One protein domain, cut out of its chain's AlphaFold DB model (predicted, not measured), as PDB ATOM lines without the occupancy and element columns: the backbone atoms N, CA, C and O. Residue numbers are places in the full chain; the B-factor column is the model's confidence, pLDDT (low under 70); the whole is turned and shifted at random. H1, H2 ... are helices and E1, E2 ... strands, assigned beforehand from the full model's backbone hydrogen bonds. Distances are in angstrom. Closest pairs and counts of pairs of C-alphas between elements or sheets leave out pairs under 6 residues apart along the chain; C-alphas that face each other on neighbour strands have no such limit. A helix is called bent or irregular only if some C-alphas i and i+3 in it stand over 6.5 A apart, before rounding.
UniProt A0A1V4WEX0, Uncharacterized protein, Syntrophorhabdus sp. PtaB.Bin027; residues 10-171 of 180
ATOM      1  N   SER A  10     -43.756   6.867  33.788       98.25
ATOM      2  CA  SER A  10     -43.225   5.510  33.974       98.25
ATOM      3  C   SER A  10     -42.662   5.278  35.385       98.25
ATOM      4  O   SER A  10     -43.038   4.316  36.056       98.25
ATOM      5  N   GLU A  11     -41.827   6.197  35.885       98.44
ATOM      6  CA  GLU A  11     -41.245   6.083  37.228       98.44
ATOM      7  C   GLU A  11     -42.313   6.144  38.331       98.44
ATOM      8  O   GLU A  11     -42.332   5.296  39.227       98.44
ATOM      9  N   GLU A  12     -43.214   7.127  38.260       98.50
ATOM     10  CA  GLU A  12     -44.288   7.301  39.242       98.50
ATOM     11  C   GLU A  12     -45.228   6.092  39.252       98.50
ATOM     12  O   GLU A  12     -45.515   5.544  40.317       98.50
ATOM     13  N   HIS A  13     -45.639   5.609  38.075       98.50
ATOM     14  CA  HIS A  13     -46.485   4.425  37.962       98.50
ATOM     15  C   HIS A  13     -45.819   3.199  38.599       98.50
ATOM     16  O   HIS A  13     -46.479   2.499  39.370       98.50
ATOM     17  N   ALA A  14     -44.529   2.946  38.349       98.69
ATOM     18  CA  ALA A  14     -43.827   1.810  38.949       98.69
ATOM     19  C   ALA A  14     -43.768   1.902  40.485       98.69
ATOM     20  O   ALA A  14     -44.085   0.928  41.174       98.69
ATOM     21  N   ARG A  15     -43.408   3.072  41.029       98.75
ATOM     22  CA  ARG A  15     -43.271   3.287  42.480       98.75
ATOM     23  C   ARG A  15     -44.607   3.229  43.210       98.75
ATOM     24  O   ARG A  15     -44.721   2.524  44.211       98.75
ATOM     25  N   GLU A  16     -45.625   3.921  42.705       98.69
ATOM     26  CA  GLU A  16     -46.941   3.956  43.348       98.69
ATOM     27  C   GLU A  16     -47.672   2.617  43.230       98.69
ATOM     28  O   GLU A  16     -48.343   2.192  44.174       98.69
ATOM     29  N   THR A  17     -47.475   1.893  42.121       98.56
ATOM     30  CA  THR A  17     -47.961   0.513  41.993       98.56
ATOM     31  C   THR A  17     -47.296  -0.391  43.029       98.56
ATOM     32  O   THR A  17     -47.998  -1.115  43.734       98.56
ATOM     33  N   ALA A  18     -45.966  -0.331  43.177       98.75
ATOM     34  CA  ALA A  18     -45.251  -1.117  44.183       98.75
ATOM     35  C   ALA A  18     -45.727  -0.792  45.604       98.75
ATOM     36  O   ALA A  18     -46.031  -1.702  46.373       98.75
ATOM     37  N   ARG A  19     -45.877   0.498  45.933       98.81
ATOM     38  CA  ARG A  19     -46.364   0.954  47.242       98.81
ATOM     39  C   ARG A  19     -47.731   0.358  47.579       98.81
ATOM     40  O   ARG A  19     -47.938  -0.097  48.702       98.81
ATOM     41  N   LEU A  20     -48.661   0.355  46.622       98.56
ATOM     42  CA  LEU A  20     -49.984  -0.239  46.812       98.56
ATOM     43  C   LEU A  20     -49.905  -1.765  46.956       98.56
ATOM     44  O   LEU A  20     -50.524  -2.323  47.859       98.56
ATOM     45  N   LEU A  21     -49.141  -2.441  46.096       98.62
ATOM     46  CA  LEU A  21     -49.013  -3.899  46.120       98.62
ATOM     47  C   LEU A  21     -48.360  -4.405  47.413       98.62
ATOM     48  O   LEU A  21     -48.838  -5.389  47.966       98.62
ATOM     49  N   ASN A  22     -47.354  -3.704  47.940       98.75
ATOM     50  CA  ASN A  22     -46.721  -4.038  49.221       98.75
ATOM     51  C   ASN A  22     -47.688  -3.906  50.406       98.75
ATOM     52  O   ASN A  22     -47.600  -4.670  51.365       98.75
ATOM     53  N   ALA A  23     -48.627  -2.956  50.344       98.62
ATOM     54  CA  ALA A  23     -49.648  -2.789  51.377       98.62
ATOM     55  C   ALA A  23     -50.742  -3.866  51.303       98.62
ATOM     56  O   ALA A  23     -51.278  -4.267  52.333       98.62
ATOM     57  N   VAL A  24     -51.088  -4.314  50.092       98.44
ATOM     58  CA  VAL A  24     -52.144  -5.313  49.864       98.44
ATOM     59  C   VAL A  24     -51.638  -6.745  50.052       98.44
ATOM     60  O   VAL A  24     -52.397  -7.576  50.535       98.44
ATOM     61  N   GLN A  25     -50.389  -7.029  49.670       98.19
ATOM     62  CA  GLN A  25     -49.789  -8.371  49.621       98.19
ATOM     63  C   GLN A  25     -50.699  -9.414  48.945       98.19
ATOM     64  O   GLN A  25     -51.104 -10.392  49.573       98.19
ATOM     65  N   PRO A  26     -51.083  -9.207  47.672       98.31
ATOM     66  CA  PRO A  26     -51.968 -10.141  46.984       98.31
ATOM     67  C   PRO A  26     -51.269 -11.482  46.739       98.31
ATOM     68  O   PRO A  26     -50.064 -11.514  46.519       98.31
ATOM     69  N   ASP A  27     -52.017 -12.580  46.636       98.31
ATOM     70  CA  ASP A  27     -51.426 -13.890  46.315       98.31
ATOM     71  C   ASP A  27     -50.745 -13.908  44.932       98.31
ATOM     72  O   ASP A  27     -49.795 -14.655  44.692       98.31
ATOM     73  N   PHE A  28     -51.226 -13.080  43.997       98.12
ATOM     74  CA  PHE A  28     -50.790 -13.108  42.603       98.12
ATOM     75  C   PHE A  28     -50.778 -11.712  41.959       98.12
ATOM     76  O   PHE A  28     -51.779 -10.992  41.972       98.12
ATOM     77  N   ILE A  29     -49.661 -11.352  41.324       98.25
ATOM     78  CA  ILE A  29     -49.420 -10.081  40.631       98.25
ATOM     79  C   ILE A  29     -49.175 -10.372  39.149       98.25
ATOM     80  O   ILE A  29     -48.178 -10.988  38.783       98.25
ATOM     81  N   ARG A  30     -50.073  -9.897  38.275       97.31
ATOM     82  CA  ARG A  30     -49.942 -10.037  36.815       97.31
ATOM     83  C   ARG A  30     -49.491  -8.748  36.165       97.31
ATOM     84  O   ARG A  30     -50.183  -7.729  36.237       97.31
ATOM     85  N   VAL A  31     -48.375  -8.822  35.460       96.25
ATOM     86  CA  VAL A  31     -47.871  -7.736  34.634       96.25
ATOM     87  C   VAL A  31     -48.436  -7.870  33.231       96.25
ATOM     88  O   VAL A  31     -48.402  -8.934  32.623       96.25
ATOM     89  N   ARG A  32     -48.963  -6.769  32.697       95.56
ATOM     90  CA  ARG A  32     -49.412  -6.682  31.306       95.56
ATOM     91  C   ARG A  32     -48.835  -5.433  30.685       95.56
ATOM     92  O   ARG A  32     -49.131  -4.337  31.155       95.56
ATOM     93  N   THR A  33     -47.985  -5.615  29.686       95.56
ATOM     94  CA  THR A  33     -47.383  -4.525  28.919       95.56
ATOM     95  C   THR A  33     -48.451  -3.794  28.116       95.56
ATOM     96  O   THR A  33     -49.237  -4.409  27.398       95.56
ATOM     97  N   PHE A  34     -48.502  -2.474  28.233       94.88
ATOM     98  CA  PHE A  34     -49.391  -1.667  27.419       94.88
ATOM     99  C   PHE A  34     -48.992  -1.758  25.940       94.88
ATOM    100  O   PHE A  34     -47.825  -1.613  25.583       94.88
ATOM    101  N   ALA A  35     -49.978  -1.979  25.076       92.44
ATOM    102  CA  ALA A  35     -49.834  -1.872  23.635       92.44
ATOM    103  C   ALA A  35     -50.987  -1.024  23.103       92.44
ATOM    104  O   ALA A  35     -52.145  -1.221  23.476       92.44
ATOM    105  N   MET A  36     -50.660  -0.070  22.236       91.00
ATOM    106  CA  MET A  36     -51.626   0.881  21.708       91.00
ATOM    107  C   MET A  36     -52.130   0.416  20.345       91.00
ATOM    108  O   MET A  36     -51.357   0.241  19.404       91.00
ATOM    109  N   HIS A  37     -53.442   0.238  20.225       89.12
ATOM    110  CA  HIS A  37     -54.065  -0.083  18.946       89.12
ATOM    111  C   HIS A  37     -54.006   1.130  17.984       89.12
ATOM    112  O   HIS A  37     -54.174   2.265  18.441       89.12
ATOM    113  N   PRO A  38     -53.830   0.937  16.662       87.12
ATOM    114  CA  PRO A  38     -53.811   2.013  15.663       87.12
ATOM    115  C   PRO A  38     -55.093   2.847  15.595       87.12
ATOM    116  O   PRO A  38     -55.049   3.999  15.198       87.12
ATOM    117  N   ALA A  39     -56.228   2.272  15.995       87.00
ATOM    118  CA  ALA A  39     -57.511   2.977  16.103       87.00
ATOM    119  C   ALA A  39     -57.806   3.495  17.526       87.00
ATOM    120  O   ALA A  39     -58.922   3.894  17.823       87.00
ATOM    121  N   SER A  40     -56.848   3.418  18.455       87.31
ATOM    122  CA  SER A  40     -57.072   3.895  19.822       87.31
ATOM    123  C   SER A  40     -57.248   5.420  19.842       87.31
ATOM    124  O   SER A  40     -56.441   6.117  19.224       87.31
ATOM    125  N   PRO A  41     -58.175   5.970  20.647       86.19
ATOM    126  CA  PRO A  41     -58.236   7.411  20.907       86.19
ATOM    127  C   PRO A  41     -56.922   7.994  21.455       86.19
ATOM    128  O   PRO A  41     -56.659   9.184  21.293       86.19
ATOM    129  N   MET A  42     -56.065   7.161  22.062       89.75
ATOM    130  CA  MET A  42     -54.741   7.573  22.539       89.75
ATOM    131  C   MET A  42     -53.782   7.962  21.405       89.75
ATOM    132  O   MET A  42     -52.818   8.676  21.665       89.75
ATOM    133  N   GLN A  43     -54.051   7.578  20.151       91.06
ATOM    134  CA  GLN A  43     -53.251   8.025  19.003       91.06
ATOM    135  C   GLN A  43     -53.260   9.548  18.872       91.06
ATOM    136  O   GLN A  43     -52.215  10.156  18.662       91.06
ATOM    137  N   LYS A  44     -54.410  10.182  19.129       91.69
ATOM    138  CA  LYS A  44     -54.522  11.641  19.144       91.69
ATOM    139  C   LYS A  44     -53.628  12.275  20.214       91.69
ATOM    140  O   LYS A  44     -53.011  13.303  19.967       91.69
ATOM    141  N   MET A  45     -53.486  11.634  21.377       93.75
ATOM    142  CA  MET A  45     -52.577  12.108  22.430       93.75
ATOM    143  C   MET A  45     -51.105  12.019  21.999       93.75
ATOM    144  O   MET A  45     -50.299  12.863  22.388       93.75
ATOM    145  N   VAL A  46     -50.748  11.027  21.175       93.44
ATOM    146  CA  VAL A  46     -49.408  10.929  20.570       93.44
ATOM    147  C   VAL A  46     -49.178  12.039  19.554       93.44
ATOM    148  O   VAL A  46     -48.133  12.684  19.587       93.44
ATOM    149  N   GLU A  47     -50.151  12.287  18.678       92.31
ATOM    150  CA  GLU A  47     -50.094  13.363  17.682       92.31
ATOM    151  C   GLU A  47     -49.976  14.746  18.335       92.31
ATOM    152  O   GLU A  47     -49.188  15.582  17.890       92.31
ATOM    153  N   GLU A  48     -50.710  14.969  19.425       94.81
ATOM    154  CA  GLU A  48     -50.671  16.197  20.226       94.81
ATOM    155  C   GLU A  48     -49.435  16.281  21.140       94.81
ATOM    156  O   GLU A  48     -49.185  17.323  21.749       94.81
ATOM    157  N   GLY A  49     -48.651  15.203  21.253       92.88
ATOM    158  CA  GLY A  49     -47.463  15.126  22.105       92.88
ATOM    159  C   GLY A  49     -47.753  15.069  23.609       92.88
ATOM    160  O   GLY A  49     -46.829  15.195  24.410       92.88
ATOM    161  N   THR A  50     -49.012  14.873  24.007       94.56
ATOM    162  CA  THR A  50     -49.434  14.734  25.413       94.56
ATOM    163  C   THR A  50     -49.222  13.320  25.954       94.56
ATOM    164  O   THR A  50     -49.212  13.120  27.166       94.56
ATOM    165  N   PHE A  51     -48.994  12.347  25.068       95.25
ATOM    166  CA  PHE A  51     -48.560  10.997  25.407       95.25
ATOM    167  C   PHE A  51     -47.346  10.608  24.565       95.25
ATOM    168  O   PHE A  51     -47.380  10.683  23.339       95.25
ATOM    169  N   VAL A  52     -46.276  10.148  25.216       95.19
ATOM    170  CA  VAL A  52     -45.094   9.622  24.526       95.19
ATOM    171  C   VAL A  52     -45.014   8.118  24.785       95.19
ATOM    172  O   VAL A  52     -44.722   7.727  25.920       95.19
ATOM    173  N   PRO A  53     -45.267   7.269  23.770       95.00
ATOM    174  CA  PRO A  53     -45.167   5.825  23.918       95.00
ATOM    175  C   PRO A  53     -43.762   5.400  24.342       95.00
ATOM    176  O   PRO A  53     -42.766   5.997  23.924       95.00
ATOM    177  N   MET A  54     -43.695   4.349  25.149       97.38
ATOM    178  CA  MET A  54     -42.433   3.764  25.588       97.38
ATOM    179  C   MET A  54     -41.913   2.733  24.586       97.38
ATOM    180  O   MET A  54     -42.691   2.091  23.875       97.38
ATOM    181  N   THR A  55     -40.594   2.581  24.529       97.19
ATOM    182  CA  THR A  55     -39.938   1.473  23.828       97.19
ATOM    183  C   THR A  55     -39.967   0.204  24.680       97.19
ATOM    184  O   THR A  55     -40.193   0.249  25.890       97.19
ATOM    185  N   ASP A  56     -39.697  -0.940  24.053       97.06
ATOM    186  CA  ASP A  56     -39.536  -2.219  24.753       97.06
ATOM    187  C   ASP A  56     -38.491  -2.140  25.880       97.06
ATOM    188  O   ASP A  56     -38.719  -2.657  26.971       97.06
ATOM    189  N   GLU A  57     -37.374  -1.445  25.643       97.94
ATOM    190  CA  GLU A  57     -36.343  -1.239  26.658       97.94
ATOM    191  C   GLU A  57     -36.859  -0.429  27.847       97.94
ATOM    192  O   GLU A  57     -36.670  -0.831  28.993       97.94
ATOM    193  N   GLU A  58     -37.525   0.696  27.588       98.44
ATOM    194  CA  GLU A  58     -38.065   1.561  28.639       98.44
ATOM    195  C   GLU A  58     -39.119   0.816  29.472       98.44
ATOM    196  O   GLU A  58     -39.178   0.963  30.691       98.44
ATOM    197  N   ILE A  59     -39.920  -0.045  28.839       98.38
ATOM    198  CA  ILE A  59     -40.885  -0.905  29.536       98.38
ATOM    199  C   ILE A  59     -40.163  -1.911  30.442       98.38
ATOM    200  O   ILE A  59     -40.594  -2.140  31.573       98.38
ATOM    201  N   VAL A  60     -39.049  -2.500  29.992       98.38
ATOM    202  CA  VAL A  60     -38.230  -3.381  30.844       98.38
ATOM    203  C   VAL A  60     -37.615  -2.607  32.015       98.38
ATOM    204  O   VAL A  60     -37.604  -3.119  33.136       98.38
ATOM    205  N   GLN A  61     -37.168  -1.366  31.805       98.69
ATOM    206  CA  GLN A  61     -36.688  -0.493  32.885       98.69
ATOM    207  C   GLN A  61     -37.789  -0.218  33.921       98.69
ATOM    208  O   GLN A  61     -37.535  -0.292  35.124       98.69
ATOM    209  N   GLU A  62     -39.020   0.028  33.475       98.81
ATOM    210  CA  GLU A  62     -40.176   0.221  34.354       98.81
ATOM    211  C   GLU A  62     -40.509  -1.038  35.163       98.81
ATOM    212  O   GLU A  62     -40.746  -0.960  36.370       98.81
ATOM    213  N   ILE A  63     -40.477  -2.213  34.526       98.62
ATOM    214  CA  ILE A  63     -40.670  -3.501  35.207       98.62
ATOM    215  C   ILE A  63     -39.573  -3.721  36.249       98.62
ATOM    216  O   ILE A  63     -39.878  -4.100  37.378       98.62
ATOM    217  N   LYS A  64     -38.308  -3.438  35.918       98.75
ATOM    218  CA  LYS A  64     -37.195  -3.515  36.875       98.75
ATOM    219  C   LYS A  64     -37.410  -2.593  38.063       98.75
ATOM    220  O   LYS A  64     -37.230  -3.027  39.201       98.75
ATOM    221  N   LEU A  65     -37.822  -1.350  37.826       98.88
ATOM    222  CA  LEU A  65     -38.119  -0.414  38.902       98.88
ATOM    223  C   LEU A  65     -39.255  -0.936  39.792       98.88
ATOM    224  O   LEU A  65     -39.093  -0.965  41.013       98.88
ATOM    225  N   LEU A  66     -40.349  -1.418  39.196       98.81
ATOM    226  CA  LEU A  66     -41.461  -2.041  39.915       98.81
ATOM    227  C   LEU A  66     -40.973  -3.204  40.788       98.81
ATOM    228  O   LEU A  66     -41.168  -3.169  42.001       98.81
ATOM    229  N   VAL A  67     -40.284  -4.192  40.206       98.75
ATOM    230  CA  VAL A  67     -39.768  -5.365  40.937       98.75
ATOM    231  C   VAL A  67     -38.812  -4.944  42.050       98.75
ATOM    232  O   VAL A  67     -38.903  -5.467  43.158       98.75
ATOM    233  N   SER A  68     -37.937  -3.966  41.809       98.81
ATOM    234  CA  SER A  68     -36.999  -3.483  42.830       98.81
ATOM    235  C   SER A  68     -37.714  -2.890  44.050       98.81
ATOM    236  O   SER A  68     -37.274  -3.126  45.179       98.81
ATOM    237  N   CYS A  69     -38.844  -2.204  43.832       98.81
ATOM    238  CA  CYS A  69     -39.644  -1.561  44.873       98.81
ATOM    239  C   CYS A  69     -40.613  -2.517  45.593       98.81
ATOM    240  O   CYS A  69     -41.100  -2.173  46.668       98.81
ATOM    241  N   LEU A  70     -40.917  -3.691  45.029       98.75
ATOM    242  CA  LEU A  70     -41.795  -4.676  45.671       98.75
ATOM    243  C   LEU A  70     -41.102  -5.342  46.863       98.75
ATOM    244  O   LEU A  70     -39.931  -5.694  46.770       98.75
ATOM    245  N   ASP A  71     -41.797  -5.568  47.969       98.62
ATOM    246  CA  ASP A  71     -41.219  -6.257  49.125       98.62
ATOM    247  C   ASP A  71     -41.007  -7.754  48.845       98.62
ATOM    248  O   ASP A  71     -41.621  -8.341  47.949       98.62
ATOM    249  N   LYS A  72     -40.122  -8.400  49.616       98.25
ATOM    250  CA  LYS A  72     -40.057  -9.869  49.643       98.25
ATOM    251  C   LYS A  72     -41.294 -10.372  50.392       98.25
ATOM    252  O   LYS A  72     -41.355 -10.273  51.614       98.25
ATOM    253  N   MET A  73     -42.280 -10.859  49.644       97.94
ATOM    254  CA  MET A  73     -43.573 -11.337  50.141       97.94
ATOM    255  C   MET A  73     -43.996 -12.608  49.404       97.94
ATOM    256  O   MET A  73     -43.520 -12.870  48.298       97.94
ATOM    257  N   HIS A  74     -44.919 -13.370  49.995       98.31
ATOM    258  CA  HIS A  74     -45.451 -14.598  49.402       98.31
ATOM    259  C   HIS A  74     -46.498 -14.305  48.313       98.31
ATOM    260  O   HIS A  74     -47.646 -14.739  48.374       98.31
ATOM    261  N   SER A  75     -46.096 -13.516  47.323       98.62
ATOM    262  CA  SER A  75     -46.897 -13.140  46.163       98.62
ATOM    263  C   SER A  75     -46.212 -13.656  44.913       98.62
ATOM    264  O   SER A  75     -45.015 -13.430  44.717       98.62
ATOM    265  N   TYR A  76     -46.968 -14.313  44.039       98.56
ATOM    266  CA  TYR A  76     -46.448 -14.768  42.757       98.56
ATOM    267  C   TYR A  76     -46.489 -13.630  41.732       98.56
ATOM    268  O   TYR A  76     -47.563 -13.174  41.340       98.56
ATOM    269  N   PHE A  77     -45.327 -13.163  41.285       98.50
ATOM    270  CA  PHE A  77     -45.185 -12.185  40.209       98.50
ATOM    271  C   PHE A  77     -45.119 -12.903  38.858       98.50
ATOM    272  O   PHE A  77     -44.352 -13.853  38.709       98.50
ATOM    273  N   SER A  78     -45.920 -12.472  37.878       97.44
ATOM    274  CA  SER A  78     -45.999 -13.133  36.572       97.44
ATOM    275  C   SER A  78     -46.051 -12.175  35.385       97.44
ATOM    276  O   SER A  78     -46.910 -11.292  35.300       97.44
ATOM    277  N   CYS A  79     -45.151 -12.426  34.441       95.38
ATOM    278  CA  CYS A  79     -45.085 -11.937  33.074       95.38
ATOM    279  C   CYS A  79     -45.488 -13.014  32.040       95.38
ATOM    280  O   CYS A  79     -45.759 -12.656  30.889       95.38
ATOM    281  N   ALA A  80     -45.531 -14.304  32.396       90.00
ATOM    282  CA  ALA A  80     -45.697 -15.409  31.444       90.00
ATOM    283  C   ALA A  80     -47.096 -15.557  30.814       90.00
ATOM    284  O   ALA A  80     -47.220 -16.195  29.768       90.00
ATOM    285  N   ASP A  81     -48.157 -14.995  31.401       85.44
ATOM    286  CA  ASP A  81     -49.538 -15.191  30.919       85.44
ATOM    287  C   ASP A  81     -49.975 -14.203  29.819       85.44
ATOM    288  O   ASP A  81     -51.139 -14.196  29.407       85.44
ATOM    289  N   PHE A  82     -49.052 -13.374  29.316       90.12
ATOM    290  CA  PHE A  82     -49.357 -12.327  28.347       90.12
ATOM    291  C   PHE A  82     -48.226 -12.132  27.326       90.12
ATOM    292  O   PHE A  82     -47.158 -11.618  27.652       90.12
ATOM    293  N   SER A  83     -48.471 -12.511  26.063       87.62
ATOM    294  CA  SER A  83     -47.460 -12.541  24.984       87.62
ATOM    295  C   SER A  83     -46.821 -11.188  24.669       87.62
ATOM    296  O   SER A  83     -45.721 -11.132  24.120       87.62
ATOM    297  N   LEU A  84     -47.495 -10.092  25.024       92.00
ATOM    298  CA  LEU A  84     -46.973  -8.742  24.853       92.00
ATOM    299  C   LEU A  84     -45.911  -8.368  25.898       92.00
ATOM    300  O   LEU A  84     -45.197  -7.387  25.689       92.00
ATOM    301  N   ASN A  85     -45.728  -9.150  26.961       94.50
ATOM    302  CA  ASN A  85     -44.561  -9.004  27.822       94.50
ATOM    303  C   ASN A  85     -43.313  -9.519  27.097       94.50
ATOM    304  O   ASN A  85     -43.277 -10.645  26.598       94.50
ATOM    305  N   LEU A  86     -42.274  -8.686  27.032       95.31
ATOM    306  CA  LEU A  86     -41.056  -9.026  26.300       95.31
ATOM    307  C   LEU A  86     -40.316 -10.202  26.959       95.31
ATOM    308  O   LEU A  86     -40.036 -11.207  26.297       95.31
ATOM    309  N   LEU A  87     -40.081 -10.084  28.270       95.38
ATOM    310  CA  LEU A  87     -39.369 -11.045  29.114       95.38
ATOM    311  C   LEU A  87     -40.363 -11.904  29.909       95.38
ATOM    312  O   LEU A  87     -40.545 -11.735  31.112       95.38
ATOM    313  N   MET A  88     -41.037 -12.820  29.211       93.81
ATOM    314  CA  MET A  88     -42.059 -13.705  29.794       93.81
ATOM    315  C   MET A  88     -41.515 -14.669  30.855       93.81
ATOM    316  O   MET A  88     -42.301 -15.284  31.561       93.81
ATOM    317  N   GLN A  89     -40.197 -14.842  30.942       93.75
ATOM    318  CA  GLN A  89     -39.574 -15.706  31.936       93.75
ATOM    319  C   GLN A  89     -39.461 -15.058  33.325       93.75
ATOM    320  O   GLN A  89     -39.205 -15.784  34.278       93.75
ATOM    321  N   VAL A  90     -39.619 -13.733  33.456       96.06
ATOM    322  CA  VAL A  90     -39.454 -12.994  34.727       96.06
ATOM    323  C   VAL A  90     -40.664 -13.228  35.639       96.06
ATOM    324  O   VAL A  90     -41.539 -12.373  35.786       96.06
ATOM    325  N   ASP A  91     -40.690 -14.421  36.234       96.25
ATOM    326  CA  ASP A  91     -41.811 -14.974  36.990       96.25
ATOM    327  C   ASP A  91     -41.343 -15.717  38.250       96.25
ATOM    328  O   ASP A  91     -40.340 -16.443  38.249       96.25
ATOM    329  N   GLY A  92     -42.129 -15.616  39.324       98.06
ATOM    330  CA  GLY A  92     -41.910 -16.374  40.549       98.06
ATOM    331  C   GLY A  92     -42.464 -15.721  41.805       98.06
ATOM    332  O   GLY A  92     -42.934 -14.586  41.783       98.06
ATOM    333  N   TYR A  93     -42.359 -16.436  42.923       98.69
ATOM    334  CA  TYR A  93     -42.631 -15.852  44.230       98.69
ATOM    335  C   TYR A  93     -41.580 -14.794  44.589       98.69
ATOM    336  O   TYR A  93     -40.382 -15.007  44.384       98.69
ATOM    337  N   LEU A  94     -42.016 -13.639  45.094       98.75
ATOM    338  CA  LEU A  94     -41.126 -12.512  45.407       98.75
ATOM    339  C   LEU A  94     -40.189 -12.794  46.594       98.75
ATOM    340  O   LEU A  94     -39.070 -12.284  46.628       98.75
ATOM    341  N   ASP A  95     -40.608 -13.609  47.554       98.50
ATOM    342  CA  ASP A  95     -39.777 -14.070  48.673       98.50
ATOM    343  C   ASP A  95     -38.680 -15.071  48.254       98.50
ATOM    344  O   ASP A  95     -37.640 -15.136  48.912       98.50
ATOM    345  N   GLU A  96     -38.849 -15.770  47.129       98.56
ATOM    346  CA  GLU A  96     -37.893 -16.762  46.613       98.56
ATOM    347  C   GLU A  96     -37.035 -16.256  45.443       98.56
ATOM    348  O   GLU A  96     -35.834 -16.518  45.383       98.56
ATOM    349  N   LYS A  97     -37.646 -15.557  44.479       98.50
ATOM    350  CA  LYS A  97     -37.061 -15.279  43.157       98.50
ATOM    351  C   LYS A  97     -36.860 -13.803  42.840       98.50
ATOM    352  O   LYS A  97     -36.437 -13.498  41.729       98.50
ATOM    353  N   LYS A  98     -37.125 -12.871  43.765       98.62
ATOM    354  CA  LYS A  98     -36.953 -11.428  43.493       98.62
ATOM    355  C   LYS A  98     -35.557 -11.083  42.970       98.62
ATOM    356  O   LYS A  98     -35.454 -10.368  41.977       98.62
ATOM    357  N   ASP A  99     -34.509 -11.604  43.601       98.62
ATOM    358  CA  ASP A  99     -33.127 -11.292  43.213       98.62
ATOM    359  C   ASP A  99     -32.812 -11.858  41.815       98.62
ATOM    360  O   ASP A  99     -32.313 -11.138  40.956       98.62
ATOM    361  N   TRP A 100     -33.251 -13.089  41.532       98.50
ATOM    362  CA  TRP A 100     -33.160 -13.687  40.196       98.50
ATOM    363  C   TRP A 100     -33.930 -12.885  39.131       98.50
ATOM    364  O   TRP A 100     -33.419 -12.655  38.041       98.50
ATOM    365  N   MET A 101     -35.144 -12.410  39.437       98.56
ATOM    366  CA  MET A 101     -35.926 -11.578  38.513       98.56
ATOM    367  C   MET A 101     -35.205 -10.267  38.180       98.56
ATOM    368  O   MET A 101     -35.208  -9.844  37.026       98.56
ATOM    369  N   LEU A 102     -34.571  -9.630  39.170       98.81
ATOM    370  CA  LEU A 102     -33.764  -8.430  38.949       98.81
ATOM    371  C   LEU A 102     -32.540  -8.726  38.079       98.81
ATOM    372  O   LEU A 102     -32.275  -7.970  37.147       98.81
ATOM    373  N   GLU A 103     -31.853  -9.844  38.321       98.38
ATOM    374  CA  GLU A 103     -30.734 -10.295  37.489       98.38
ATOM    375  C   GLU A 103     -31.166 -10.537  36.037       98.38
ATOM    376  O   GLU A 103     -30.501 -10.067  35.120       98.38
ATOM    377  N   GLU A 104     -32.302 -11.198  35.794       97.50
ATOM    378  CA  GLU A 104     -32.838 -11.411  34.443       97.50
ATOM    379  C   GLU A 104     -33.106 -10.103  33.692       97.50
ATOM    380  O   GLU A 104     -32.770  -9.973  32.510       97.50
ATOM    381  N   LEU A 105     -33.703  -9.128  34.380       98.38
ATOM    382  CA  LEU A 105     -33.967  -7.803  33.825       98.38
ATOM    383  C   LEU A 105     -32.649  -7.076  33.523       98.38
ATOM    384  O   LEU A 105     -32.509  -6.473  32.458       98.38
ATOM    385  N   ASP A 106     -31.658  -7.194  34.407       98.56
ATOM    386  CA  ASP A 106     -30.320  -6.641  34.203       98.56
ATOM    387  C   ASP A 106     -29.569  -7.296  33.044       98.56
ATOM    388  O   ASP A 106     -28.922  -6.588  32.273       98.56
ATOM    389  N   ARG A 107     -29.702  -8.614  32.844       98.06
ATOM    390  CA  ARG A 107     -29.106  -9.309  31.690       98.06
ATOM    391  C   ARG A 107     -29.608  -8.736  30.369       98.06
ATOM    392  O   ARG A 107     -28.805  -8.523  29.465       98.06
ATOM    393  N   TYR A 108     -30.909  -8.462  30.256       98.31
ATOM    394  CA  TYR A 108     -31.457  -7.806  29.067       98.31
ATOM    395  C   TYR A 108     -30.966  -6.356  28.938       98.31
ATOM    396  O   TYR A 108     -30.541  -5.945  27.860       98.31
ATOM    397  N   LEU A 109     -30.998  -5.574  30.021       98.44
ATOM    398  CA  LEU A 109     -30.600  -4.161  29.982       98.44
ATOM    399  C   LEU A 109     -29.098  -3.965  29.709       98.44
ATOM    400  O   LEU A 109     -28.714  -2.922  29.182       98.44
ATOM    401  N   ALA A 110     -28.268  -4.966  30.016       98.38
ATOM    402  CA  ALA A 110     -26.836  -4.989  29.725       98.38
ATOM    403  C   ALA A 110     -26.494  -5.327  28.260       98.38
ATOM    404  O   ALA A 110     -25.333  -5.203  27.865       98.38
ATOM    405  N   LEU A 111     -27.469  -5.757  27.450       98.38
ATOM    406  CA  LEU A 111     -27.265  -5.979  26.020       98.38
ATOM    407  C   LEU A 111     -26.864  -4.680  25.307       98.38
ATOM    408  O   LEU A 111     -27.246  -3.579  25.703       98.38
ATOM    409  N   THR A 112     -26.139  -4.805  24.197       98.12
ATOM    410  CA  THR A 112     -25.924  -3.660  23.300       98.12
ATOM    411  C   THR A 112     -27.243  -3.204  22.673       98.12
ATOM    412  O   THR A 112     -28.176  -3.992  22.525       98.12
ATOM    413  N   GLU A 113     -27.311  -1.952  22.219       96.88
ATOM    414  CA  GLU A 113     -28.493  -1.414  21.526       96.88
ATOM    415  C   GLU A 113     -28.953  -2.298  20.358       96.88
ATOM    416  O   GLU A 113     -30.145  -2.555  20.192       96.88
ATOM    417  N   MET A 114     -28.007  -2.822  19.573       97.38
ATOM    418  CA  MET A 114     -28.326  -3.722  18.464       97.38
ATOM    419  C   MET A 114     -28.922  -5.046  18.956       97.38
ATOM    420  O   MET A 114     -29.916  -5.518  18.409       97.38
ATOM    421  N   GLN A 115     -28.369  -5.627  20.021       98.00
ATOM    422  CA  GLN A 115     -28.892  -6.857  20.617       98.00
ATOM    423  C   GLN A 115     -30.275  -6.656  21.248       98.00
ATOM    424  O   GLN A 115     -31.139  -7.512  21.071       98.00
ATOM    425  N   LYS A 116     -30.536  -5.528  21.925       98.19
ATOM    426  CA  LYS A 116     -31.876  -5.210  22.453       98.19
ATOM    427  C   LYS A 116     -32.908  -5.147  21.329       98.19
ATOM    428  O   LYS A 116     -33.954  -5.789  21.425       98.19
ATOM    429  N   LYS A 117     -32.590  -4.444  20.234       97.88
ATOM    430  CA  LYS A 117     -33.453  -4.362  19.043       97.88
ATOM    431  C   LYS A 117     -33.661  -5.728  18.392       97.88
ATOM    432  O   LYS A 117     -34.793  -6.085  18.077       97.88
ATOM    433  N   ALA A 118     -32.602  -6.520  18.247       97.50
ATOM    434  CA  ALA A 118     -32.685  -7.885  17.736       97.50
ATOM    435  C   ALA A 118     -33.601  -8.762  18.600       97.50
ATOM    436  O   ALA A 118     -34.480  -9.442  18.068       97.50
ATOM    437  N   TYR A 119     -33.461  -8.693  19.926       97.31
ATOM    438  CA  TYR A 119     -34.312  -9.434  20.851       97.31
ATOM    439  C   TYR A 119     -35.783  -9.013  20.743       97.31
ATOM    440  O   TYR A 119     -36.657  -9.867  20.590       97.31
ATOM    441  N   SER A 120     -36.058  -7.705  20.750       96.62
ATOM    442  CA  SER A 120     -37.402  -7.165  20.524       96.62
ATOM    443  C   SER A 120     -37.984  -7.655  19.204       96.62
ATOM    444  O   SER A 120     -39.080  -8.211  19.184       96.62
ATOM    445  N   LEU A 121     -37.239  -7.552  18.102       96.25
ATOM    446  CA  LEU A 121     -37.717  -7.978  16.790       96.25
ATOM    447  C   LEU A 121     -38.044  -9.480  16.757       96.25
ATOM    448  O   LEU A 121     -39.107  -9.853  16.258       96.25
ATOM    449  N   LEU A 122     -37.194 -10.334  17.341       94.62
ATOM    450  CA  LEU A 122     -37.430 -11.781  17.450       94.62
ATOM    451  C   LEU A 122     -38.712 -12.104  18.223       94.62
ATOM    452  O   LEU A 122     -39.527 -12.923  17.782       94.62
ATOM    453  N   ARG A 123     -38.895 -11.446  19.372       93.06
ATOM    454  CA  ARG A 123     -40.034 -11.654  20.275       93.06
ATOM    455  C   ARG A 123     -41.337 -11.083  19.727       93.06
ATOM    456  O   ARG A 123     -42.398 -11.611  20.042       93.06
ATOM    457  N   ARG A 124     -41.286 -10.018  18.920       93.19
ATOM    458  CA  ARG A 124     -42.481  -9.409  18.316       93.19
ATOM    459  C   ARG A 124     -42.894 -10.058  16.993       93.19
ATOM    460  O   ARG A 124     -44.077 -10.039  16.673       93.19
ATOM    461  N   SER A 125     -41.950 -10.640  16.250       90.88
ATOM    462  CA  SER A 125     -42.204 -11.203  14.912       90.88
ATOM    463  C   SER A 125     -42.552 -12.694  14.916       90.88
ATOM    464  O   SER A 125     -42.897 -13.245  13.873       90.88
ATOM    465  N   THR A 126     -42.441 -13.377  16.058       84.31
ATOM    466  CA  THR A 126     -42.686 -14.820  16.164       84.31
ATOM    467  C   THR A 126     -43.441 -15.160  17.448       84.31
ATOM    468  O   THR A 126     -43.354 -14.446  18.442       84.31
ATOM    469  N   TYR A 127     -44.139 -16.297  17.455       76.12
ATOM    470  CA  TYR A 127     -44.726 -16.861  18.679       76.12
ATOM    471  C   TYR A 127     -43.711 -17.664  19.511       76.12
ATOM    472  O   TYR A 127     -44.063 -18.221  20.550       76.12
ATOM    473  N   MET A 128     -42.458 -17.762  19.055       80.38
ATOM    474  CA  MET A 128     -41.433 -18.548  19.732       80.38
ATOM    475  C   MET A 128     -40.886 -17.799  20.953       80.38
ATOM    476  O   MET A 128     -40.642 -16.587  20.939       80.38
ATOM    477  N   GLN A 129     -40.676 -18.542  22.035       79.38
ATOM    478  CA  GLN A 129     -39.954 -18.044  23.199       79.38
ATOM    479  C   GLN A 129     -38.458 -18.226  22.963       79.38
ATOM    480  O   GLN A 129     -37.961 -19.349  22.917       79.38
ATOM    481  N   TYR A 130     -37.754 -17.108  22.790       87.31
ATOM    482  CA  TYR A 130     -36.302 -17.090  22.660       87.31
ATOM    483  C   TYR A 130     -35.663 -16.701  23.998       87.31
ATOM    484  O   TYR A 130     -36.075 -15.693  24.588       87.31
ATOM    485  N   PRO A 131     -34.649 -17.451  24.473       91.44
ATOM    486  CA  PRO A 131     -33.833 -16.991  25.587       91.44
ATOM    487  C   PRO A 131     -33.096 -15.710  25.189       91.44
ATOM    488  O   PRO A 131     -32.817 -15.498  24.006       91.44
ATOM    489  N   ILE A 132     -32.748 -14.876  26.172       93.56
ATOM    490  CA  ILE A 132     -31.971 -13.642  25.948       93.56
ATOM    491  C   ILE A 132     -30.702 -13.949  25.136       93.56
ATOM    492  O   ILE A 132     -30.404 -13.243  24.179       93.56
ATOM    493  N   ASP A 133     -30.034 -15.069  25.423       94.06
ATOM    494  CA  ASP A 133     -28.780 -15.479  24.777       94.06
ATOM    495  C   ASP A 133     -28.901 -15.793  23.275       94.06
ATOM    496  O   ASP A 133     -27.885 -15.960  22.600       94.06
ATOM    497  N   ALA A 134     -30.116 -15.840  22.712       93.81
ATOM    498  CA  ALA A 134     -30.313 -15.991  21.269       93.81
ATOM    499  C   ALA A 134     -29.602 -14.884  20.465       93.81
ATOM    500  O   ALA A 134     -29.121 -15.140  19.361       93.81
ATOM    501  N   VAL A 135     -29.459 -13.684  21.041       95.94
ATOM    502  CA  VAL A 135     -28.753 -12.544  20.423       95.94
ATOM    503  C   VAL A 135     -27.226 -12.680  20.423       95.94
ATOM    504  O   VAL A 135     -26.531 -11.791  19.941       95.94
ATOM    505  N   ASN A 136     -26.684 -13.782  20.944       95.19
ATOM    506  CA  ASN A 136     -25.259 -14.111  20.845       95.19
ATOM    507  C   ASN A 136     -24.951 -14.999  19.627       95.19
ATOM    508  O   ASN A 136     -23.788 -15.264  19.329       95.19
ATOM    509  N   ASN A 137     -25.973 -15.480  18.909       95.62
ATOM    510  CA  ASN A 137     -25.769 -16.250  17.688       95.62
ATOM    511  C   ASN A 137     -25.408 -15.317  16.522       95.62
ATOM    512  O   ASN A 137     -26.262 -14.597  16.009       95.62
ATOM    513  N   GLU A 138     -24.155 -15.365  16.063       94.25
ATOM    514  CA  GLU A 138     -23.653 -14.479  15.000       94.25
ATOM    515  C   GLU A 138     -24.430 -14.587  13.679       94.25
ATOM    516  O   GLU A 138     -24.633 -13.587  12.992       94.25
ATOM    517  N   GLY A 139     -24.850 -15.798  13.298       93.12
ATOM    518  CA  GLY A 139     -25.592 -16.024  12.057       93.12
ATOM    519  C   GLY A 139     -26.970 -15.367  12.097       93.12
ATOM    520  O   GLY A 139     -27.360 -14.692  11.146       93.12
ATOM    521  N   LEU A 140     -27.666 -15.517  13.227       92.94
ATOM    522  CA  LEU A 140     -28.946 -14.870  13.487       92.94
ATOM    523  C   LEU A 140     -28.794 -13.346  13.563       92.94
ATOM    524  O   LEU A 140     -29.555 -12.621  12.926       92.94
ATOM    525  N   MET A 141     -27.785 -12.856  14.287       96.69
ATOM    526  CA  MET A 141     -27.541 -11.421  14.443       96.69
ATOM    527  C   MET A 141     -27.273 -10.731  13.110       96.69
ATOM    528  O   MET A 141     -27.900  -9.716  12.837       96.69
ATOM    529  N   LYS A 142     -26.456 -11.315  12.223       94.62
ATOM    530  CA  LYS A 142     -26.214 -10.746  10.883       94.62
ATOM    531  C   LYS A 142     -27.497 -10.565  10.069       94.62
ATOM    532  O   LYS A 142     -27.621  -9.593   9.327       94.62
ATOM    533  N   GLN A 143     -28.443 -11.498  10.184       93.50
ATOM    534  CA  GLN A 143     -29.737 -11.395   9.502       93.50
ATOM    535  C   GLN A 143     -30.604 -10.289  10.113       93.50
ATOM    536  O   GLN A 143     -31.176  -9.481   9.384       93.50
ATOM    537  N   LEU A 144     -30.679 -10.233  11.445       95.94
ATOM    538  CA  LEU A 144     -31.485  -9.245  12.162       95.94
ATOM    539  C   LEU A 144     -30.938  -7.824  12.011       95.94
ATOM    540  O   LEU A 144     -31.722  -6.902  11.818       95.94
ATOM    541  N   GLU A 145     -29.619  -7.643  12.046       96.31
ATOM    542  CA  GLU A 145     -28.950  -6.351  11.854       96.31
ATOM    543  C   GLU A 145     -29.350  -5.700  10.530       96.31
ATOM    544  O   GLU A 145     -29.736  -4.532  10.507       96.31
ATOM    545  N   HIS A 146     -29.345  -6.471   9.437       94.75
ATOM    546  CA  HIS A 146     -29.753  -5.974   8.125       94.75
ATOM    547  C   HIS A 146     -31.199  -5.453   8.121       94.75
ATOM    548  O   HIS A 146     -31.473  -4.363   7.610       94.75
ATOM    549  N   GLU A 147     -32.127  -6.210   8.712       95.94
ATOM    550  CA  GLU A 147     -33.530  -5.800   8.798       95.94
ATOM    551  C   GLU A 147     -33.721  -4.603   9.741       95.94
ATOM    552  O   GLU A 147     -34.453  -3.673   9.405       95.94
ATOM    553  N   ILE A 148     -33.022  -4.560  10.879       97.38
ATOM    554  CA  ILE A 148     -33.064  -3.429  11.818       97.38
ATOM    555  C   ILE A 148     -32.573  -2.150  11.134       97.38
ATOM    556  O   ILE A 148     -33.249  -1.124  11.200       97.38
ATOM    557  N   GLU A 149     -31.448  -2.194  10.420       96.12
ATOM    558  CA  GLU A 149     -30.933  -1.033   9.686       96.12
ATOM    559  C   GLU A 149     -31.908  -0.527   8.621       96.12
ATOM    560  O   GLU A 149     -32.043   0.681   8.407       96.12
ATOM    561  N   LYS A 150     -32.586  -1.443   7.927       96.12
ATOM    562  CA  LYS A 150     -33.613  -1.102   6.942       96.12
ATOM    563  C   LYS A 150     -34.817  -0.431   7.603       96.12
ATOM    564  O   LYS A 150     -35.312   0.564   7.075       96.12
ATOM    565  N   LEU A 151     -35.263  -0.933   8.756       96.69
ATOM    566  CA  LEU A 151     -36.348  -0.332   9.534       96.69
ATOM    567  C   LEU A 151     -35.977   1.070  10.026       96.69
ATOM    568  O   LEU A 151     -36.780   1.989   9.885       96.69
ATOM    569  N   GLU A 152     -34.757   1.278  10.516       95.44
ATOM    570  CA  GLU A 152     -34.285   2.604  10.945       95.44
ATOM    571  C   GLU A 152     -34.234   3.618   9.794       95.44
ATOM    572  O   GLU A 152     -34.552   4.793   9.970       95.44
ATOM    573  N   LYS A 153     -33.904   3.170   8.578       95.12
ATOM    574  CA  LYS A 153     -33.898   4.024   7.376       95.12
ATOM    575  C   LYS A 153     -35.301   4.397   6.880       95.12
ATOM    576  O   LYS A 153     -35.417   5.308   6.064       95.12
ATOM    577  N   SER A 154     -36.360   3.731   7.352       92.06
ATOM    578  CA  SER A 154     -37.741   3.980   6.901       92.06
ATOM    579  C   SER A 154     -38.345   5.292   7.422       92.06
ATOM    580  O   SER A 154     -39.355   5.758   6.895       92.06
ATOM    581  N   GLY A 155     -37.725   5.920   8.424       91.94
ATOM    582  CA  GLY A 155     -38.141   7.214   8.951       91.94
ATOM    583  C   GLY A 155     -37.654   7.451  10.376       91.94
ATOM    584  O   GLY A 155     -36.996   6.608  10.978       91.94
ATOM    585  N   LYS A 156     -38.008   8.609  10.946       90.50
ATOM    586  CA  LYS A 156     -37.690   8.919  12.348       90.50
ATOM    587  C   LYS A 156     -38.320   7.867  13.265       90.50
ATOM    588  O   LYS A 156     -39.549   7.733  13.267       90.50
ATOM    589  N   ASP A 157     -37.470   7.208  14.053       92.06
ATOM    590  CA  ASP A 157     -37.840   6.153  15.004       92.06
ATOM    591  C   ASP A 157     -38.512   4.936  14.333       92.06
ATOM    592  O   ASP A 157     -39.464   4.348  14.851       92.06
ATOM    593  N   GLY A 158     -38.057   4.596  13.120       95.69
ATOM    594  CA  GLY A 158     -38.691   3.590  12.266       95.69
ATOM    595  C   GLY A 158     -38.752   2.197  12.897       95.69
ATOM    596  O   GLY A 158     -39.780   1.526  12.791       95.69
ATOM    597  N   PHE A 159     -37.706   1.789  13.622       97.19
ATOM    598  CA  PHE A 159     -37.695   0.510  14.331       97.19
ATOM    599  C   PHE A 159     -38.785   0.431  15.410       97.19
ATOM    600  O   PHE A 159     -39.603  -0.488  15.388       97.19
ATOM    601  N   ASN A 160     -38.855   1.403  16.326       95.81
ATOM    602  CA  ASN A 160     -39.827   1.364  17.425       95.81
ATOM    603  C   ASN A 160     -41.271   1.483  16.923       95.81
ATOM    604  O   ASN A 160     -42.160   0.809  17.444       95.81
ATOM    605  N   LYS A 161     -41.514   2.258  15.858       94.12
ATOM    606  CA  LYS A 161     -42.823   2.291  15.183       94.12
ATOM    607  C   LYS A 161     -43.215   0.932  14.613       94.12
ATOM    608  O   LYS A 161     -44.371   0.530  14.727       94.12
ATOM    609  N   TYR A 162     -42.265   0.211  14.022       95.88
ATOM    610  CA  TYR A 162     -42.515  -1.139  13.527       95.88
ATOM    611  C   TYR A 162     -42.798  -2.125  14.668       95.88
ATOM    612  O   TYR A 162     -43.733  -2.917  14.574       95.88
ATOM    613  N   ILE A 163     -42.070  -2.030  15.784       96.19
ATOM    614  CA  ILE A 163     -42.350  -2.811  16.998       96.19
ATOM    615  C   ILE A 163     -43.768  -2.542  17.522       96.19
ATOM    616  O   ILE A 163     -44.510  -3.490  17.776       96.19
ATOM    617  N   GLN A 164     -44.191  -1.278  17.600       93.56
ATOM    618  CA  GLN A 164     -45.559  -0.914  17.993       93.56
ATOM    619  C   GLN A 164     -46.609  -1.488  17.035       93.56
ATOM    620  O   GLN A 164     -47.637  -2.004  17.479       93.56
ATOM    621  N   LEU A 165     -46.338  -1.456  15.727       92.75
ATOM    622  CA  LEU A 165     -47.203  -2.067  14.723       92.75
ATOM    623  C   LEU A 165     -47.342  -3.579  14.952       92.75
ATOM    624  O   LEU A 165     -48.465  -4.080  15.000       92.75
ATOM    625  N   LEU A 166     -46.239  -4.298  15.172       94.38
ATOM    626  CA  LEU A 166     -46.274  -5.733  15.472       94.38
ATOM    627  C   LEU A 166     -47.045  -6.043  16.761       94.38
ATOM    628  O   LEU A 166     -47.833  -6.987  16.795       94.38
ATOM    629  N   MET A 167     -46.860  -5.237  17.810       93.31
ATOM    630  CA  MET A 167     -47.614  -5.374  19.061       93.31
ATOM    631  C   MET A 167     -49.117  -5.184  18.835       93.31
ATOM    632  O   MET A 167     -49.921  -5.899  19.433       93.31
ATOM    633  N   SER A 168     -49.512  -4.278  17.936       91.00
ATOM    634  CA  SER A 168     -50.927  -4.042  17.647       91.00
ATOM    635  C   SER A 168     -51.646  -5.230  17.013       91.00
ATOM    636  O   SER A 168     -52.834  -5.413  17.257       91.00
ATOM    637  N   TYR A 169     -50.940  -6.082  16.264       89.62
ATOM    638  CA  TYR A 169     -51.525  -7.289  15.675       89.62
ATOM    639  C   TYR A 169     -51.847  -8.373  16.708       89.62
ATOM    640  O   TYR A 169     -52.602  -9.296  16.412       89.62
ATOM    641  N   GLN A 170     -51.298  -8.261  17.920       86.94
ATOM    642  CA  GLN A 170     -51.610  -9.153  19.039       86.94
ATOM    643  C   GLN A 170     -52.793  -8.647  19.874       86.94
ATOM    644  O   GLN A 170     -53.242  -9.339  20.789       86.94
ATOM    645  N   LEU A 171     -53.292  -7.438  19.592       87.06
ATOM    646  CA  LEU A 171     -54.441  -6.875  20.287       87.06
ATOM    647  C   LEU A 171     -55.751  -7.418  19.702       87.06
ATOM    648  O   LEU A 171     -55.862  -7.615  18.488       87.06
TER     649      LEU A 171
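AT A GLANCE: This is residues 10 to 171 of the 180 residues of an uncharacterized protein of Syntrophorhabdus sp. PtaB.Bin027 (UniProt A0A1V4WEX0). Two groups of helices meet end to end: in one, H3 lies between H1 and H4 with a small two-stranded sheet, E1 and E2, alongside; in the other, H5 has H6, H7 and H8 around it, H7 crossing it. H2 sits off to one side on the loop between E1 and H3, touching no helix. The 162 printed residues hold eight named helices and two named strands, in the order H1 E1 H2 H3 E2 H4 H5 H6 H7 H8; the sheet, order E1 E2, is parallel and the class is mostly helix. The whole is compact, with a radius of gyration of the C-alphas of 16.5 A and spans of 47 by 41 by 23 A.

HOW THE PARTS SIT: Start at E1, residues 28 to 30, and its parallel neighbour E2, residues 76 to 78, where N 29 and O 76 are 2.8 A apart, within hydrogen-bond range. With H2, residues 42 to 47, and H3, residues 56 to 69, they form a strand-helix-strand unit, two parallel neighbour strands with helices between, its crossover right-handed. Residues 76 to 77 of E2 also pair, antiparallel, with residues 92 to 93. H1, residues 10 to 24, touches H3, closest at the C-alphas of Ala 14 and Leu 66, 4.6 A, at a tilt of 35.1 degrees, only just steep, the same way. H4, residues 94 to 109, touches H3 at C-alphas Lys 64 and Leu 105, 6.2 A, at a shallow tilt of 29 degrees, opposite ways; it is irregular, C-alphas 96 and 99 being 8.0 A apart. H5, residues 113 to 125, is the hub. Its residues 115 to 119 touch H6, residues 132 to 136, closest at C-alphas Gln 115 and Val 135, 5.7 A. Residues 141 to 148 of H7, residues 138 to 153, touch H5, closest at C-alphas Ala 118 and Leu 144, 5.9 A, about perpendicular at 90 degrees. H8, residues 158 to 168, touches H5 at C-alphas Arg 124 and Leu 166, 6.0 A, at a shallow tilt of 29 degrees, the same way. Every O i to N i+4 pair is within hydrogen-bond range in H1, H2, H3, H5 and H8, against 9 of 12 in H4, 10 of 12 in H7 and 0 of 1 in H6, where 2 of 2 O i to N i+3 pairs are.

IN THESE COORDINATES: Find C-alpha 28 of E1 at (-50.790, -13.108, 42.603); E1 is 6.6 A long and E2 6.4 A. H1 begins at C-alpha 10, (-43.225, 5.510, 33.974), and runs 21.2 A; H3 runs 20.1 A, H4 20.5 A, H5 18.1 A and H7 22.5 A. H8, 15.4 A, ends at C-alpha 168, (-50.927, -4.042, 17.647).

THE WHOLE: The C-alphas of Ala 23 and Gly 139 are the farthest apart, 48.0 A. The printed part has no cut; the links E1 to H2 and E2 to H4 are long. No printed residue has a pLDDT under 70.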